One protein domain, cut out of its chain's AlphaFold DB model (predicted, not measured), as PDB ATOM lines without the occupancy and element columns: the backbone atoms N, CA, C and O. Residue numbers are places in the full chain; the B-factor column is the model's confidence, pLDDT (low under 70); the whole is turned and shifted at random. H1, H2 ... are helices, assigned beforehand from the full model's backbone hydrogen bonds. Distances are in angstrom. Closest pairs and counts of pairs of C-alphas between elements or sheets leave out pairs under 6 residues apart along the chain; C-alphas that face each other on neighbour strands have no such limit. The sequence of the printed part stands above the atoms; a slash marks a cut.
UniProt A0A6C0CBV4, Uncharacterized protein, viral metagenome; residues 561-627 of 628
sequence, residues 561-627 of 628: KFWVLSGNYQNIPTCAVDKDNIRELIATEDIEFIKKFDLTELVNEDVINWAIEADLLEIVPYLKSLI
ATOM      1  N   LYS A 561      83.251 111.305  91.505       84.44
ATOM      2  CA  LYS A 561      82.756 112.291  90.544       84.44
ATOM      3  C   LYS A 561      81.285 112.645  90.710       84.44
ATOM      4  O   LYS A 561      80.929 113.820  90.703       84.44
ATOM      5  N   PHE A 562      80.408 111.647  90.818       83.94
ATOM      6  CA  PHE A 562      78.963 111.885  90.865       83.94
ATOM      7  C   PHE A 562      78.539 112.488  92.201       83.94
ATOM      8  O   PHE A 562      77.646 113.335  92.228       83.94
ATOM      9  N   TRP A 563      79.215 112.122  93.290       83.81
ATOM     10  CA  TRP A 563      79.009 112.753  94.587       83.81
ATOM     11  C   TRP A 563      79.491 114.200  94.608       83.81
ATOM     12  O   TRP A 563      78.760 115.078  95.064       83.81
ATOM     13  N   VAL A 564      80.679 114.475  94.067       81.19
ATOM     14  CA  VAL A 564      81.215 115.839  93.956       81.19
ATOM     15  C   VAL A 564      80.285 116.713  93.116       81.19
ATOM     16  O   VAL A 564      79.886 117.800  93.534       81.19
ATOM     17  N   LEU A 565      79.860 116.215  91.953       81.62
ATOM     18  CA  LEU A 565      78.923 116.931  91.092       81.62
ATOM     19  C   LEU A 565      77.554 117.133  91.757       81.62
ATOM     20  O   LEU A 565      76.902 118.137  91.478       81.62
ATOM     21  N   SER A 566      77.141 116.237  92.660       83.25
ATOM     22  CA  SER A 566      75.880 116.385  93.390       83.25
ATOM     23  C   SER A 566      75.852 117.603  94.320       83.25
ATOM     24  O   SER A 566      74.775 118.117  94.608       83.25
ATOM     25  N   GLY A 567      77.020 118.066  94.777       79.38
ATOM     26  CA  GLY A 567      77.153 119.106  95.799       79.38
ATOM     27  C   GLY A 567      76.897 118.619  97.232       79.38
ATOM     28  O   GLY A 567      77.092 119.382  98.174       79.38
ATOM     29  N   ASN A 568      76.499 117.356  97.431       77.00
ATOM     30  CA  ASN A 568      76.247 116.777  98.750       77.00
ATOM     31  C   ASN A 568      77.499 116.098  99.324       77.00
ATOM     32  O   ASN A 568      77.568 114.876  99.469       77.00
ATOM     33  N   TYR A 569      78.506 116.910  99.642       77.69
ATOM     34  CA  TYR A 569      79.812 116.419 100.080       77.69
ATOM     35  C   TYR A 569      79.745 115.596 101.375       77.69
ATOM     36  O   TYR A 569      80.501 114.646 101.553       77.69
ATOM     37  N   GLN A 570      78.796 115.900 102.266       72.69
ATOM     38  CA  GLN A 570      78.683 115.255 103.581       72.69
ATOM     39  C   GLN A 570      78.398 113.748 103.522       72.69
ATOM     40  O   GLN A 570      78.673 113.050 104.493       72.69
ATOM     41  N   ASN A 571      77.880 113.254 102.396       75.56
ATOM     42  CA  ASN A 571      77.516 111.852 102.208       75.56
ATOM     43  C   ASN A 571      78.550 111.048 101.402       75.56
ATOM     44  O   ASN A 571      78.286 109.893 101.066       75.56
ATOM     45  N   ILE A 572      79.714 111.631 101.086       76.81
ATOM     46  CA  ILE A 572      80.788 110.927 100.378       76.81
ATOM     47  C   ILE A 572      81.382 109.835 101.288       76.81
ATOM     48  O   ILE A 572      81.850 110.154 102.385       76.81
ATOM     49  N   PRO A 573      81.408 108.556 100.859       72.75
ATOM     50  CA  PRO A 573      82.059 107.489 101.616       72.75
ATOM     51  C   PRO A 573      83.574 107.712 101.705       72.75
ATOM     52  O   PRO A 573      84.224 107.975 100.696       72.75
ATOM     53  N   THR A 574      84.165 107.537 102.889       68.56
ATOM     54  CA  THR A 574      85.616 107.719 103.107       68.56
ATOM     55  C   THR A 574      86.484 106.762 102.287       68.56
ATOM     56  O   THR A 574      87.600 107.113 101.926       68.56
ATOM     57  N   CYS A 575      85.969 105.580 101.935       65.12
ATOM     58  CA  CYS A 575      86.648 104.588 101.097       65.12
ATOM     59  C   CYS A 575      86.596 104.877  99.585       65.12
ATOM     60  O   CYS A 575      87.106 104.076  98.808       65.12
ATOM     61  N   ALA A 576      85.958 105.972  99.156       68.00
ATOM     62  CA  ALA A 576      85.766 106.283  97.740       68.00
ATOM     63  C   ALA A 576      86.949 107.025  97.097       68.00
ATOM     64  O   ALA A 576      86.885 107.299  95.903       68.00
ATOM     65  N   VAL A 577      87.986 107.386  97.862       79.12
ATOM     66  CA  VAL A 577      89.096 108.218  97.378       79.12
ATOM     67  C   VAL A 577      90.335 107.372  97.110       79.12
ATOM     68  O   VAL A 577      90.789 106.633  97.980       79.12
ATOM     69  N   ASP A 578      90.896 107.509  95.913       83.81
ATOM     70  CA  ASP A 578      92.110 106.829  95.468       83.81
ATOM     71  C   ASP A 578      92.976 107.749  94.583       83.81
ATOM     72  O   ASP A 578      92.693 108.937  94.401       83.81
ATOM     73  N   LYS A 579      94.072 107.204  94.038       83.50
ATOM     74  CA  LYS A 579      95.004 107.951  93.180       83.50
ATOM     75  C   LYS A 579      94.367 108.441  91.877       83.50
ATOM     76  O   LYS A 579      94.801 109.465  91.353       83.50
ATOM     77  N   ASP A 580      93.356 107.741  91.370       83.88
ATOM     78  CA  ASP A 580      92.723 108.056  90.091       83.88
ATOM     79  C   ASP A 580      91.690 109.183  90.238       83.88
ATOM     80  O   ASP A 580      91.444 109.924  89.282       83.88
ATOM     81  N   ASN A 581      91.121 109.365  91.437       86.12
ATOM     82  CA  ASN A 581      90.033 110.315  91.673       86.12
ATOM     83  C   ASN A 581      90.330 111.441  92.686       86.12
ATOM     84  O   ASN A 581      89.518 112.360  92.810       86.12
ATOM     85  N   ILE A 582      91.500 111.463  93.341       88.50
ATOM     86  CA  ILE A 582      91.869 112.511  94.320       88.50
ATOM     87  C   ILE A 582      91.679 113.942  93.787       88.50
ATOM     88  O   ILE A 582      91.249 114.840  94.512       88.50
ATOM     89  N   ARG A 583      91.938 114.170  92.494       91.06
ATOM     90  CA  ARG A 583      91.764 115.480  91.844       91.06
ATOM     91  C   ARG A 583      90.310 115.961  91.877       91.06
ATOM     92  O   ARG A 583      90.065 117.157  92.001       91.06
ATOM     93  N   GLU A 584      89.343 115.047  91.806       87.56
ATOM     94  CA  GLU A 584      87.917 115.375  91.896       87.56
ATOM     95  C   GLU A 584      87.535 115.820  93.312       87.56
ATOM     96  O   GLU A 584      86.745 116.752  93.458       87.56
ATOM     97  N   LEU A 585      88.138 115.212  94.344       87.31
ATOM     98  CA  LEU A 585      87.980 115.650  95.732       87.31
ATOM     99  C   LEU A 585      88.549 117.057  95.930       87.31
ATOM    100  O   LEU A 585      87.879 117.927  96.478       87.31
ATOM    101  N   ILE A 586      89.781 117.288  95.470       89.12
ATOM    102  CA  ILE A 586      90.481 118.569  95.643       89.12
ATOM    103  C   ILE A 586      89.737 119.695  94.911       89.12
ATOM    104  O   ILE A 586      89.618 120.797  95.439       89.12
ATOM    105  N   ALA A 587      89.142 119.411  93.750       86.69
ATOM    106  CA  ALA A 587      88.325 120.367  93.005       86.69
ATOM    107  C   ALA A 587      87.038 120.822  93.733       86.69
ATOM    108  O   ALA A 587      86.334 121.690  93.219       86.69
ATOM    109  N   THR A 588      86.701 120.259  94.903       83.94
ATOM    110  CA  THR A 588      85.594 120.760  95.745       83.94
ATOM    111  C   THR A 588      85.910 122.084  96.434       83.94
ATOM    112  O   THR A 588      84.976 122.765  96.852       83.94
ATOM    113  N   GLU A 589      87.193 122.442  96.557       85.31
ATOM    114  CA  GLU A 589      87.681 123.671  97.204       85.31
ATOM    115  C   GLU A 589      87.370 123.819  98.701       85.31
ATOM    116  O   GLU A 589      87.800 124.779  99.338       85.31
ATOM    117  N   ASP A 590      86.688 122.847  99.300       86.12
ATOM    118  CA  ASP A 590      86.319 122.863 100.709       86.12
ATOM    119  C   ASP A 590      87.395 122.152 101.541       86.12
ATOM    120  O   ASP A 590      87.372 120.937 101.725       86.12
ATOM    121  N   ILE A 591      88.362 122.920 102.048       87.44
ATOM    122  CA  ILE A 591      89.484 122.400 102.847       87.44
ATOM    123  C   ILE A 591      88.993 121.619 104.075       87.44
ATOM    124  O   ILE A 591      89.556 120.576 104.406       87.44
ATOM    125  N   GLU A 592      87.948 122.098 104.752       86.88
ATOM    126  CA  GLU A 592      87.412 121.434 105.947       86.88
ATOM    127  C   GLU A 592      86.744 120.102 105.600       86.88
ATOM    128  O   GLU A 592      86.809 119.141 106.368       86.88
ATOM    129  N   PHE A 593      86.139 120.012 104.418       83.75
ATOM    130  CA  PHE A 593      85.652 118.751 103.886       83.75
ATOM    131  C   PHE A 593      86.791 117.810 103.466       83.75
ATOM    132  O   PHE A 593      86.782 116.643 103.858       83.75
ATOM    133  N   ILE A 594      87.787 118.308 102.730       88.06
ATOM    134  CA  ILE A 594      88.932 117.523 102.238       88.06
ATOM    135  C   ILE A 594      89.709 116.896 103.409       88.06
ATOM    136  O   ILE A 594      90.080 115.726 103.336       88.06
ATOM    137  N   LYS A 595      89.865 117.615 104.531       88.38
ATOM    138  CA  LYS A 595      90.524 117.125 105.760       88.38
ATOM    139  C   LYS A 595      89.899 115.871 106.380       88.38
ATOM    140  O   LYS A 595      90.509 115.266 107.257       88.38
ATOM    141  N   LYS A 596      88.687 115.482 105.974       86.88
ATOM    142  CA  LYS A 596      88.024 114.261 106.462       86.88
ATOM    143  C   LYS A 596      88.602 112.978 105.861       86.88
ATOM    144  O   LYS A 596      88.257 111.897 106.334       86.88
ATOM    145  N   PHE A 597      89.435 113.088 104.828       86.19
ATOM    146  CA  PHE A 597      90.052 111.965 104.132       86.19
ATOM    147  C   PHE A 597      91.543 111.898 104.466       86.19
ATOM    148  O   PHE A 597      92.202 112.930 104.583       86.19
ATOM    149  N   ASP A 598      92.081 110.684 104.603       86.38
ATOM    150  CA  ASP A 598      93.527 110.490 104.692       86.38
ATOM    151  C   ASP A 598      94.121 110.521 103.281       86.38
ATOM    152  O   ASP A 598      93.879 109.632 102.466       86.38
ATOM    153  N   LEU A 599      94.848 111.596 102.985       88.81
ATOM    154  CA  LEU A 599      95.408 111.871 101.663       88.81
ATOM    155  C   LEU A 599      96.937 111.748 101.631       88.81
ATOM    156  O   LEU A 599      97.541 111.990 100.587       88.81
ATOM    157  N   THR A 600      97.561 111.367 102.749       86.50
ATOM    158  CA  THR A 600      99.019 111.423 102.958       86.50
ATOM    159  C   THR A 600      99.788 110.587 101.928       86.50
ATOM    160  O   THR A 600     100.799 111.026 101.394       86.50
ATOM    161  N   GLU A 601      99.273 109.408 101.564       86.12
ATOM    162  CA  GLU A 601      99.889 108.527 100.555       86.12
ATOM    163  C   GLU A 601      99.448 108.826  99.106       86.12
ATOM    164  O   GLU A 601      99.939 108.210  98.152       86.12
ATOM    165  N   LEU A 602      98.488 109.738  98.931       88.38
ATOM    166  CA  LEU A 602      97.867 110.049  97.641       88.38
ATOM    167  C   LEU A 602      98.336 111.396  97.068       88.38
ATOM    168  O   LEU A 602      98.329 111.573  95.849       88.38
ATOM    169  N   VAL A 603      98.744 112.339  97.920       90.94
ATOM    170  CA  VAL A 603      99.247 113.658  97.513       90.94
ATOM    171  C   VAL A 603     100.742 113.582  97.214       90.94
ATOM    172  O   VAL A 603     101.541 113.141  98.030       90.94
ATOM    173  N   ASN A 604     101.125 114.052  96.031       92.00
ATOM    174  CA  ASN A 604     102.511 114.184  95.593       92.00
ATOM    175  C   ASN A 604     102.719 115.540  94.889       92.00
ATOM    176  O   ASN A 604     101.779 116.327  94.743       92.00
ATOM    177  N   GLU A 605     103.946 115.815  94.439       92.69
ATOM    178  CA  GLU A 605     104.260 117.058  93.720       92.69
ATOM    179  C   GLU A 605     103.398 117.246  92.461       92.69
ATOM    180  O   GLU A 605     102.951 118.360  92.199       92.69
ATOM    181  N   ASP A 606     103.071 116.172  91.734       93.00
ATOM    182  CA  ASP A 606     102.218 116.247  90.541       93.00
ATOM    183  C   ASP A 606     100.796 116.724  90.871       93.00
ATOM    184  O   ASP A 606     100.205 117.494  90.115       93.00
ATOM    185  N   VAL A 607     100.224 116.283  91.997       93.12
ATOM    186  CA  VAL A 607      98.904 116.733  92.466       93.12
ATOM    187  C   VAL A 607      98.944 118.208  92.867       93.12
ATOM    188  O   VAL A 607      98.002 118.944  92.576       93.12
ATOM    189  N   ILE A 608     100.032 118.659  93.491       93.25
ATOM    190  CA  ILE A 608     100.212 120.067  93.865       93.25
ATOM    191  C   ILE A 608     100.365 120.945  92.623       93.25
ATOM    192  O   ILE A 608      99.691 121.969  92.521       93.25
ATOM    193  N   ASN A 609     101.206 120.539  91.671       93.38
ATOM    194  CA  ASN A 609     101.397 121.251  90.409       93.38
ATOM    195  C   ASN A 609     100.081 121.328  89.633       93.38
ATOM    196  O   ASN A 609      99.684 122.409  89.204       93.38
ATOM    197  N   TRP A 610      99.338 120.220  89.570       94.38
ATOM    198  CA  TRP A 610      97.996 120.208  88.998       94.38
ATOM    199  C   TRP A 610      97.044 121.181  89.711       94.38
ATOM    200  O   TRP A 610      96.300 121.889  89.042       94.38
ATOM    201  N   ALA A 611      97.052 121.252  91.047       92.19
ATOM    202  CA  ALA A 611      96.181 122.166  91.792       92.19
ATOM    203  C   ALA A 611      96.517 123.643  91.514       92.19
ATOM    204  O   ALA A 611      95.611 124.473  91.434       92.19
ATOM    205  N   ILE A 612      97.799 123.967  91.323       90.94
ATOM    206  CA  ILE A 612      98.249 125.302  90.899       90.94
ATOM    207  C   ILE A 612      97.741 125.602  89.482       90.94
ATOM    208  O   ILE A 612      97.116 126.638  89.265       90.94
ATOM    209  N   GLU A 613      97.946 124.681  88.537       89.44
ATOM    210  CA  GLU A 613      97.469 124.810  87.152       89.44
ATOM    211  C   GLU A 613      95.936 124.905  87.055       89.44
ATOM    212  O   GLU A 613      95.408 125.597  86.185       89.44
ATOM    213  N   ALA A 614      95.217 124.243  87.964       89.50
ATOM    214  CA  ALA A 614      93.760 124.252  88.065       89.50
ATOM    215  C   ALA A 614      93.191 125.471  88.819       89.50
ATOM    216  O   ALA A 614      91.985 125.518  89.064       89.50
ATOM    217  N   ASP A 615      94.031 126.449  89.172       91.44
ATOM    218  CA  ASP A 615      93.662 127.693  89.858       91.44
ATOM    219  C   ASP A 615      93.091 127.504  91.285       91.44
ATOM    220  O   ASP A 615      92.236 128.267  91.753       91.44
ATOM    221  N   LEU A 616      93.595 126.494  92.009       90.94
ATOM    222  CA  LEU A 616      93.174 126.095  93.364       90.94
ATOM    223  C   LEU A 616      94.177 126.528  94.452       90.94
ATOM    224  O   LEU A 616      94.477 125.771  95.382       90.94
ATOM    225  N   LEU A 617      94.725 127.744  94.340       90.38
ATOM    226  CA  LEU A 617      95.808 128.241  95.204       90.38
ATOM    227  C   LEU A 617      95.484 128.210  96.703       90.38
ATOM    228  O   LEU A 617      96.388 128.035  97.515       90.38
ATOM    229  N   GLU A 618      94.214 128.332  97.085       89.38
ATOM    230  CA  GLU A 618      93.779 128.296  98.484       89.38
ATOM    231  C   GLU A 618      94.054 126.939  99.153       89.38
ATOM    232  O   GLU A 618      94.306 126.880 100.355       89.38
ATOM    233  N   ILE A 619      94.038 125.850  98.377       90.31
ATOM    234  CA  ILE A 619      94.204 124.476  98.874       90.31
ATOM    235  C   ILE A 619      95.684 124.068  98.903       90.31
ATOM    236  O   ILE A 619      96.088 123.217  99.696       90.31
ATOM    237  N   VAL A 620      96.520 124.694  98.069       92.12
ATOM    238  CA  VAL A 620      97.944 124.360  97.907       92.12
ATOM    239  C   VAL A 620      98.729 124.354  99.231       92.12
ATOM    240  O   VAL A 620      99.486 123.402  99.439       92.12
ATOM    241  N   PRO A 621      98.574 125.328 100.157       92.56
ATOM    242  CA  PRO A 621      99.255 125.287 101.454       92.56
ATOM    243  C   PRO A 621      98.924 124.032 102.267       92.56
ATOM    244  O   PRO A 621      99.812 123.444 102.881       92.56
ATOM    245  N   TYR A 622      97.662 123.598 102.237       93.62
ATOM    246  CA  TYR A 622      97.232 122.381 102.915       93.62
ATOM    247  C   TYR A 622      97.822 121.132 102.246       93.62
ATOM    248  O   TYR A 622      98.401 120.304 102.941       93.62
ATOM    249  N   LEU A 623      97.786 121.023 100.914       92.69
ATOM    250  CA  LEU A 623      98.387 119.876 100.211       92.69
ATOM    251  C   LEU A 623      99.890 119.751 100.483       92.69
ATOM    252  O   LEU A 623     100.382 118.655 100.727       92.69
ATOM    253  N   LYS A 624     100.613 120.877 100.516       93.31
ATOM    254  CA  LYS A 624     102.039 120.905 100.879       93.31
ATOM    255  C   LYS A 624     102.292 120.401 102.300       93.31
ATOM    256  O   LYS A 624     103.323 119.783 102.537       93.31
ATOM    257  N   SER A 625     101.365 120.635 103.231       93.38
ATOM    258  CA  SER A 625     101.497 120.152 104.611       93.38
ATOM    259  C   SER A 625     101.376 118.630 104.756       93.38
ATOM    260  O   SER A 625     101.790 118.098 105.778       93.38
ATOM    261  N   LEU A 626     100.842 117.935 103.742       90.75
ATOM    262  CA  LEU A 626     100.649 116.479 103.743       90.75
ATOM    263  C   LEU A 626     101.853 115.685 103.206       90.75
ATOM    264  O   LEU A 626     101.872 114.471 103.354       90.75
ATOM    265  N   ILE A 627     102.836 116.344 102.580       85.19
ATOM    266  CA  ILE A 627     104.049 115.705 102.021       85.19
ATOM    267  C   ILE A 627     105.187 115.615 103.067       85.19
ATOM    268  O   ILE A 627     106.266 115.103 102.772       85.19
TER     269      ILE A 627
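Overview. This is residues 561 to 627 of the 628 residues of an uncharacterized protein of viral metagenome (UniProt A0A6C0CBV4). A helical hairpin, H4 and H5, makes one end of a small rounded domain; short H2 and H3 lie in its middle, H1 at the other end. The 67 printed residues include five named helices, H1 to H5, and no named strand: all helix, with under half of the residues in helices. It is compact, radius of gyration of the C-alphas 11.0 A, spanning 27 by 23 by 21 A.

Along the chain. H4, residues 605 to 613, measures 12.2 A from C-alpha 605 at (104.260, 117.058, 93.720). H5 is residues 620 to 625, H2 582 to 586, H3 591 to 594. H1, residues 561 to 566, begins at (82.756, 112.291, 90.544).

Arrangement. H4 and H5 touch, closest C-alphas Ile 608 and Val 620, 6.3 A, a shallow tilt of 18 degrees, opposite ways. H1 and H2 only just touch, with 3 pairs of C-alphas within 8 A, the closest Lys 561 and Glu 584, 6.2 A. Every O i to N i+4 pair is within hydrogen-bond range in H1, H2, H4 and H5; H3 is too short for one.

Size, cuts and confidence. The printed part has no cut. The link H1 to H2 is long; residues 574 to 576 are under pLDDT 70.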